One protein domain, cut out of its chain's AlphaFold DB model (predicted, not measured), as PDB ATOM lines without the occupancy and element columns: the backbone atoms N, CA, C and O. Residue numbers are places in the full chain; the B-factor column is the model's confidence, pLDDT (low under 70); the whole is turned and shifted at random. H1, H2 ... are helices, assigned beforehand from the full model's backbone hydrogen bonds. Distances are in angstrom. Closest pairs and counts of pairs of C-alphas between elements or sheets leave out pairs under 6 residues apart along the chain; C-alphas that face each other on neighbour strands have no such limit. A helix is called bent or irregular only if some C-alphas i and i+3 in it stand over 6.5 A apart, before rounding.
ATOM      1  N   LEU A  79     131.760 116.480 121.972       98.00
ATOM      2  CA  LEU A  79     130.877 116.379 120.817       98.00
ATOM      3  C   LEU A  79     130.123 117.690 120.572       98.00
ATOM      4  O   LEU A  79     129.999 118.116 119.422       98.00
ATOM      5  N   GLU A  80     129.631 118.340 121.628       98.44
ATOM      6  CA  GLU A  80     129.069 119.685 121.534       98.44
ATOM      7  C   GLU A  80     130.133 120.688 121.069       98.44
ATOM      8  O   GLU A  80     129.844 121.502 120.196       98.44
ATOM      9  N   GLU A  81     131.367 120.575 121.559       98.19
ATOM     10  CA  GLU A  81     132.496 121.398 121.114       98.19
ATOM     11  C   GLU A  81     132.793 121.201 119.618       98.19
ATOM     12  O   GLU A  81     132.877 122.147 118.833       98.19
ATOM     13  N   SER A  82     132.821 119.948 119.161       98.31
ATOM     14  CA  SER A  82     132.960 119.637 117.733       98.31
ATOM     15  C   SER A  82     131.810 120.227 116.901       98.31
ATOM     16  O   SER A  82     132.019 120.705 115.783       98.31
ATOM     17  N   ALA A  83     130.586 120.240 117.441       98.62
ATOM     18  CA  ALA A  83     129.428 120.869 116.810       98.62
ATOM     19  C   ALA A  83     129.539 122.403 116.756       98.62
ATOM     20  O   ALA A  83     129.208 122.988 115.723       98.62
ATOM     21  N   VAL A  84     130.049 123.045 117.812       98.69
ATOM     22  CA  VAL A  84     130.390 124.479 117.850       98.69
ATOM     23  C   VAL A  84     131.413 124.801 116.762       98.69
ATOM     24  O   VAL A  84     131.158 125.659 115.910       98.69
ATOM     25  N   CYS A  85     132.506 124.036 116.702       98.50
ATOM     26  CA  CYS A  85     133.551 124.170 115.691       98.50
ATOM     27  C   CYS A  85     133.031 123.999 114.257       98.50
ATOM     28  O   CYS A  85     133.472 124.690 113.336       98.50
ATOM     29  N   ARG A  86     132.073 123.095 114.039       98.50
ATOM     30  CA  ARG A  86     131.485 122.883 112.714       98.50
ATOM     31  C   ARG A  86     130.547 124.029 112.349       98.50
ATOM     32  O   ARG A  86     130.573 124.520 111.220       98.50
ATOM     33  N   LEU A  87     129.722 124.466 113.300       98.69
ATOM     34  CA  LEU A  87     128.751 125.531 113.090       98.69
ATOM     35  C   LEU A  87     129.430 126.867 112.768       98.69
ATOM     36  O   LEU A  87     128.952 127.558 111.872       98.69
ATOM     37  N   GLN A  88     130.561 127.205 113.400       98.38
ATOM     38  CA  GLN A  88     131.274 128.452 113.083       98.38
ATOM     39  C   GLN A  88     131.724 128.511 111.616       98.38
ATOM     40  O   GLN A  88     131.569 129.549 110.972       98.38
ATOM     41  N   VAL A  89     132.183 127.389 111.047       98.12
ATOM     42  CA  VAL A  89     132.583 127.300 109.631       98.12
ATOM     43  C   VAL A  89     131.376 127.503 108.713       98.12
ATOM     44  O   VAL A  89     131.462 128.238 107.728       98.12
ATOM     45  N   LEU A  90     130.224 126.917 109.056       98.00
ATOM     46  CA  LEU A  90     128.979 127.122 108.308       98.00
ATOM     47  C   LEU A  90     128.496 128.580 108.390       98.00
ATOM     48  O   LEU A  90     128.084 129.155 107.382       98.00
ATOM     49  N   LEU A  91     128.569 129.196 109.574       98.06
ATOM     50  CA  LEU A  91     128.149 130.581 109.791       98.06
ATOM     51  C   LEU A  91     129.055 131.599 109.101       98.06
ATOM     52  O   LEU A  91     128.547 132.631 108.657       98.06
ATOM     53  N   ALA A  92     130.349 131.313 108.938       97.38
ATOM     54  CA  ALA A  92     131.231 132.171 108.151       97.38
ATOM     55  C   ALA A  92     130.710 132.359 106.723       97.38
ATOM     56  O   ALA A  92     130.685 133.482 106.241       97.38
ATOM     57  N   GLY A  93     130.140 131.324 106.093       95.88
ATOM     58  CA  GLY A  93     129.514 131.442 104.768       95.88
ATOM     59  C   GLY A  93     128.377 132.475 104.665       95.88
ATOM     60  O   GLY A  93     127.990 132.850 103.558       95.88
ATOM     61  N   HIS A  94     127.853 132.967 105.792       95.56
ATOM     62  CA  HIS A  94     126.850 134.031 105.850       95.56
ATOM     63  C   HIS A  94     127.435 135.435 106.079       95.56
ATOM     64  O   HIS A  94     126.675 136.408 106.100       95.56
ATOM     65  N   LEU A  95     128.754 135.572 106.248       95.00
ATOM     66  CA  LEU A  95     129.429 136.853 106.418       95.00
ATOM     67  C   LEU A  95     130.045 137.338 105.093       95.00
ATOM     68  O   LEU A  95     130.754 136.595 104.415       95.00
ATOM     69  N   PRO A  96     129.836 138.610 104.711       92.19
ATOM     70  CA  PRO A  96     130.476 139.171 103.532       92.19
ATOM     71  C   PRO A  96     131.989 139.285 103.757       92.19
ATOM     72  O   PRO A  96     132.435 139.855 104.751       92.19
ATOM     73  N   GLY A  97     132.771 138.771 102.808       87.69
ATOM     74  CA  GLY A  97     134.234 138.871 102.815       87.69
ATOM     75  C   GLY A  97     134.958 137.868 103.717       87.69
ATOM     76  O   GLY A  97     136.183 137.854 103.710       87.69
ATOM     77  N   ILE A  98     134.235 137.015 104.450       87.44
ATOM     78  CA  ILE A  98     134.816 135.973 105.305       87.44
ATOM     79  C   ILE A  98     134.190 134.652 104.890       87.44
ATOM     80  O   ILE A  98     133.094 134.322 105.311       87.44
ATOM     81  N   GLY A  99     134.856 133.921 104.000       92.69
ATOM     82  CA  GLY A  99     134.384 132.608 103.570       92.69
ATOM     83  C   GLY A  99     134.776 131.501 104.556       92.69
ATOM     84  O   GLY A  99     135.708 131.691 105.341       92.69
ATOM     85  N   PRO A 100     134.149 130.313 104.463       96.00
ATOM     86  CA  PRO A 100     134.527 129.141 105.258       96.00
ATOM     87  C   PRO A 100     136.025 128.827 105.159       96.00
ATOM     88  O   PRO A 100     136.686 128.566 106.154       96.00
ATOM     89  N   ASP A 101     136.582 128.931 103.954       95.88
ATOM     90  CA  ASP A 101     137.988 128.647 103.672       95.88
ATOM     91  C   ASP A 101     138.973 129.582 104.379       95.88
ATOM     92  O   ASP A 101     140.050 129.133 104.772       95.88
ATOM     93  N   ALA A 102     138.626 130.865 104.513       96.06
ATOM     94  CA  ALA A 102     139.441 131.834 105.243       96.06
ATOM     95  C   ALA A 102     139.316 131.598 106.752       96.06
ATOM     96  O   ALA A 102     140.324 131.544 107.445       96.06
ATOM     97  N   LEU A 103     138.094 131.339 107.236       97.81
ATOM     98  CA  LEU A 103     137.860 131.040 108.647       97.81
ATOM     99  C   LEU A 103     138.662 129.823 109.120       97.81
ATOM    100  O   LEU A 103     139.282 129.871 110.173       97.81
ATOM    101  N   MET A 104     138.674 128.739 108.339       98.00
ATOM    102  CA  MET A 104     139.414 127.524 108.696       98.00
ATOM    103  C   MET A 104     140.930 127.764 108.767       98.00
ATOM    104  O   MET A 104     141.598 127.156 109.594       98.00
ATOM    105  N   GLN A 105     141.471 128.666 107.940       97.06
ATOM    106  CA  GLN A 105     142.882 129.063 108.021       97.06
ATOM    107  C   GLN A 105     143.161 129.882 109.280       97.06
ATOM    108  O   GLN A 105     144.163 129.635 109.945       97.06
ATOM    109  N   ASP A 106     142.268 130.811 109.630       97.25
ATOM    110  CA  ASP A 106     142.381 131.583 110.870       97.25
ATOM    111  C   ASP A 106     142.309 130.664 112.099       97.25
ATOM    112  O   ASP A 106     143.096 130.821 113.028       97.25
ATOM    113  N   MET A 107     141.421 129.664 112.085       98.00
ATOM    114  CA  MET A 107     141.331 128.638 113.131       98.00
ATOM    115  C   MET A 107     142.642 127.852 113.270       98.00
ATOM    116  O   MET A 107     143.170 127.726 114.375       98.00
ATOM    117  N   ASP A 108     143.200 127.360 112.161       97.56
ATOM    118  CA  ASP A 108     144.472 126.627 112.171       97.56
ATOM    119  C   ASP A 108     145.626 127.515 112.675       97.56
ATOM    120  O   ASP A 108     146.428 127.084 113.503       97.56
ATOM    121  N   ALA A 109     145.689 128.779 112.238       97.19
ATOM    122  CA  ALA A 109     146.700 129.744 112.673       97.19
ATOM    123  C   ALA A 109     146.574 130.119 114.159       97.19
ATOM    124  O   ALA A 109     147.582 130.391 114.811       97.19
ATOM    125  N   TRP A 110     145.350 130.115 114.694       96.56
ATOM    126  CA  TRP A 110     145.087 130.323 116.116       96.56
ATOM    127  C   TRP A 110     145.521 129.130 116.979       96.56
ATOM    128  O   TRP A 110     145.816 129.299 118.160       96.56
ATOM    129  N   GLY A 111     145.593 127.932 116.389       95.88
ATOM    130  CA  GLY A 111     146.043 126.709 117.057       95.88
ATOM    131  C   GLY A 111     144.955 125.658 117.273       95.88
ATOM    132  O   GLY A 111     145.127 124.782 118.121       95.88
ATOM    133  N   TYR A 112     143.847 125.714 116.525       94.19
ATOM    134  CA  TYR A 112     142.881 124.615 116.510       94.19
ATOM    135  C   TYR A 112     143.577 123.330 116.058       94.19
ATOM    136  O   TYR A 112     144.333 123.318 115.087       94.19
ATOM    137  N   SER A 113     143.321 122.236 116.773       91.00
ATOM    138  CA  SER A 113     143.969 120.954 116.521       91.00
ATOM    139  C   SER A 113     142.922 119.863 116.382       91.00
ATOM    140  O   SER A 113     142.209 119.534 117.327       91.00
ATOM    141  N   PHE A 114     142.846 119.292 115.182       92.06
ATOM    142  CA  PHE A 114     141.965 118.178 114.856       92.06
ATOM    143  C   PHE A 114     142.784 116.963 114.424       92.06
ATOM    144  O   PHE A 114     143.923 117.089 113.971       92.06
ATOM    145  N   ARG A 115     142.184 115.769 114.501       87.19
ATOM    146  CA  ARG A 115     142.850 114.484 114.219       87.19
ATOM    147  C   ARG A 115     143.549 114.437 112.853       87.19
ATOM    148  O   ARG A 115     144.599 113.816 112.728       87.19
ATOM    149  N   LEU A 116     142.975 115.097 111.845       90.06
ATOM    150  CA  LEU A 116     143.490 115.126 110.471       90.06
ATOM    151  C   LEU A 116     144.482 116.274 110.194       90.06
ATOM    152  O   LEU A 116     144.855 116.500 109.045       90.06
ATOM    153  N   GLY A 117     144.910 117.010 111.225       89.00
ATOM    154  CA  GLY A 117     145.991 117.998 111.148       89.00
ATOM    155  C   GLY A 117     145.631 119.359 110.542       89.00
ATOM    156  O   GLY A 117     146.470 120.250 110.554       89.00
ATOM    157  N   SER A 118     144.412 119.544 110.028       95.12
ATOM    158  CA  SER A 118     143.877 120.861 109.652       95.12
ATOM    159  C   SER A 118     142.370 120.909 109.858       95.12
ATOM    160  O   SER A 118     141.681 119.892 109.702       95.12
ATOM    161  N   THR A 119     141.849 122.102 110.131       96.81
ATOM    162  CA  THR A 119     140.411 122.351 110.238       96.81
ATOM    163  C   THR A 119     139.701 121.963 108.945       96.81
ATOM    164  O   THR A 119     138.640 121.346 108.990       96.81
ATOM    165  N   ARG A 120     140.291 122.253 107.777       96.94
ATOM    166  CA  ARG A 120     139.692 121.887 106.484       96.94
ATOM    167  C   ARG A 120     139.538 120.377 106.324       96.94
ATOM    168  O   ARG A 120     138.460 119.928 105.943       96.94
ATOM    169  N   ALA A 121     140.594 119.607 106.592       96.69
ATOM    170  CA  ALA A 121     140.541 118.152 106.456       96.69
ATOM    171  C   ALA A 121     139.502 117.549 107.410       96.69
ATOM    172  O   ALA A 121     138.711 116.701 107.003       96.69
ATOM    173  N   TRP A 122     139.461 118.043 108.648       97.88
ATOM    174  CA  TRP A 122     138.451 117.656 109.629       97.88
ATOM    175  C   TRP A 122     137.025 117.999 109.176       97.88
ATOM    176  O   TRP A 122     136.151 117.136 109.147       97.88
ATOM    177  N   PHE A 123     136.784 119.235 108.737       97.06
ATOM    178  CA  PHE A 123     135.455 119.683 108.321       97.06
ATOM    179  C   PHE A 123     134.907 118.883 107.129       97.06
ATOM    180  O   PHE A 123     133.702 118.639 107.039       97.06
ATOM    181  N   GLN A 124     135.782 118.469 106.211       95.25
ATOM    182  CA  GLN A 124     135.398 117.734 105.005       95.25
ATOM    183  C   GLN A 124     135.237 116.225 105.223       95.25
ATOM    184  O   GLN A 124     134.454 115.619 104.494       95.25
ATOM    185  N   SER A 125     135.960 115.638 106.183       94.56
ATOM    186  CA  SER A 125     136.156 114.178 106.231       94.56
ATOM    187  C   SER A 125     136.124 113.542 107.629       94.56
ATOM    188  O   SER A 125     136.374 112.344 107.727       94.56
ATOM    189  N   ASP A 126     135.931 114.313 108.706       95.50
ATOM    190  CA  ASP A 126     135.927 113.804 110.096       95.50
ATOM    191  C   ASP A 126     135.046 114.659 111.030       95.50
ATOM    192  O   ASP A 126     135.385 114.916 112.185       95.50
ATOM    193  N   SER A 127     133.922 115.171 110.524       96.25
ATOM    194  CA  SER A 127     132.996 116.022 111.298       96.25
ATOM    195  C   SER A 127     131.529 115.600 111.174       96.25
ATOM    196  O   SER A 127     130.612 116.367 111.473       96.25
ATOM    197  N   GLU A 128     131.291 114.359 110.758       96.94
ATOM    198  CA  GLU A 128     129.974 113.749 110.599       96.94
ATOM    199  C   GLU A 128     129.220 113.667 111.930       96.94
ATOM    200  O   GLU A 128     128.023 113.949 111.969       96.94
ATOM    201  N   ASP A 129     129.912 113.362 113.029       97.75
ATOM    202  CA  ASP A 129     129.303 113.323 114.364       97.75
ATOM    203  C   ASP A 129     128.835 114.717 114.811       97.75
ATOM    204  O   ASP A 129     127.727 114.874 115.332       97.75
ATOM    205  N   ALA A 130     129.635 115.750 114.530       98.12
ATOM    206  CA  ALA A 130     129.267 117.145 114.762       98.12
ATOM    207  C   ALA A 130     128.056 117.558 113.904       98.12
ATOM    208  O   ALA A 130     127.127 118.204 114.392       98.12
ATOM    209  N   ASP A 131     128.024 117.147 112.632       98.12
ATOM    210  CA  ASP A 131     126.896 117.384 111.727       98.12
ATOM    211  C   ASP A 131     125.609 116.716 112.232       98.12
ATOM    212  O   ASP A 131     124.547 117.345 112.308       98.12
ATOM    213  N   ALA A 132     125.710 115.447 112.632       98.31
ATOM    214  CA  ALA A 132     124.610 114.672 113.182       98.31
ATOM    215  C   ALA A 132     124.083 115.299 114.478       98.31
ATOM    216  O   ALA A 132     122.865 115.392 114.666       98.31
ATOM    217  N   TRP A 133     124.974 115.792 115.342       98.44
ATOM    218  CA  TRP A 133     124.603 116.503 116.561       98.44
ATOM    219  C   TRP A 133     123.799 117.772 116.247       98.44
ATOM    220  O   TRP A 133     122.692 117.946 116.768       98.44
ATOM    221  N   LEU A 134     124.283 118.620 115.332       98.69
ATOM    222  CA  LEU A 134     123.597 119.859 114.937       98.69
ATOM    223  C   LEU A 134     122.203 119.587 114.353       98.69
ATOM    224  O   LEU A 134     121.243 120.302 114.660       98.69
ATOM    225  N   ARG A 135     122.061 118.530 113.544       98.12
ATOM    226  CA  ARG A 135     120.766 118.112 112.983       98.12
ATOM    227  C   ARG A 135     119.829 117.554 114.044       98.12
ATOM    228  O   ARG A 135     118.657 117.927 114.066       98.12
ATOM    229  N   ARG A 136     120.337 116.718 114.955       97.50
ATOM    230  CA  ARG A 136     119.568 116.155 116.076       97.50
ATOM    231  C   ARG A 136     118.965 117.250 116.953       97.50
ATOM    232  O   ARG A 136     117.829 117.117 117.399       97.50
ATOM    233  N   HIS A 137     119.697 118.344 117.166       97.56
ATOM    234  CA  HIS A 137     119.216 119.501 117.927       97.56
ATOM    235  C   HIS A 137     118.440 120.528 117.086       97.56
ATOM    236  O   HIS A 137     117.986 121.541 117.620       97.56
ATOM    237  N   GLY A 138     118.234 120.267 115.792       97.12
ATOM    238  CA  GLY A 138     117.453 121.125 114.905       97.12
ATOM    239  C   GLY A 138     118.099 122.485 114.633       97.12
ATOM    240  O   GLY A 138     117.379 123.446 114.365       97.12
TER     241      GLY A 138
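What this domain is: This is residues 79 to 138 of the 154 residues of an uncharacterized protein of Thioalkalivibrio sp (UniProt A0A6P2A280). Four short helices are set crosswise to one another, with H1, the longest, in contact on two sides: H4 packs across it near Ala 83, and H2 packs on its last residues, 89 to 92. The centres of H1, H2 and H3 make a triangle, H3 packing on H2 and coming close to H1, while H4 lies beyond H1, apart from H2. The printed part has 60 residues with four named helices, H1, H2, H3 and H4 in that order along the chain, and no named strand; the class is all helix. The whole is compact, with a radius of gyration of the C-alphas of 11.1 A, and its C-alphas span 29 by 27 by 16 A along their three main axes.

How they stand to each other: H1, residues 79 to 92, is the longest helix by residues and touches two others. H4, residues 128 to 136, touches it with 14 pairs of C-alphas within 8 A. Their closest C-alphas are those of Ala 83 and Ala 130, 4.3 A apart, and their lines are about perpendicular at 85 degrees. H2, residues 100 to 110, touches H1 with 7 pairs of C-alphas within 8 A, and H1 touches H2 with residues 89 to 92 alone. The closest C-alphas of H1 and H2 are those of Val 89 and Pro 100, 5.1 A apart; the two helices run opposite ways at a steep tilt of 54 degrees. H3, residues 119 to 125, touches H2, and the closest C-alphas of the two are those of Met 104 and Thr 119, 5.5 A apart. H2 and H3 run opposite ways at a steep tilt of 53 degrees. H1 and H3 are close but not clearly touching, with 1 pair of C-alphas within 8 A, those of Arg 86 and Phe 123 at 6.7 A, and their lines are about perpendicular at 76 degrees. H3 and H4 meet only through their link, and H2 and H4 are apart. The helix packing is mostly crossed: of the 3 pairs of helices that touch, 0 are at a shallow tilt. In H3 and H4 every O i to N i+4 pair is within hydrogen-bond range, while 9 of 10 such pairs are within range in H1 and 6 of 7 in H2.

Where its parts are: H1 has 14 residues, Leu 79 to Ala 92, and measures 20.2 A from first to last C-alpha. It begins at C-alpha 79, at (130.877, 116.379, 120.817), and ends at C-alpha 92, at (131.231, 132.171, 108.151). H2 has 11 residues, Pro 100 to Trp 110, and measures 15.2 A. H3 has 7 residues, Thr 119 to Ser 125, and measures 10.0 A. H4 has 9 residues, Glu 128 to Arg 136, measures 12.0 A and ends at C-alpha 136, at (119.568, 116.155, 116.076). No helix is bent or irregular.

The domain as a whole: The two C-alphas farthest apart are those of Ala 109, in H2, and Gly 138, the last printed residue, at 30.6 A. The first and last printed C-alphas, those of Leu 79 and Gly 138, are 15.4 A apart. The printed part has no cut. The link from H3 to H4 is tight, with 2 residues between the helices. The links from H1 to H2, with 7 residues, and from H2 to H3, with 8, are short, and no link is long. The mean pLDDT of the printed part of this predicted model is 96.1, and no printed residue is under 70.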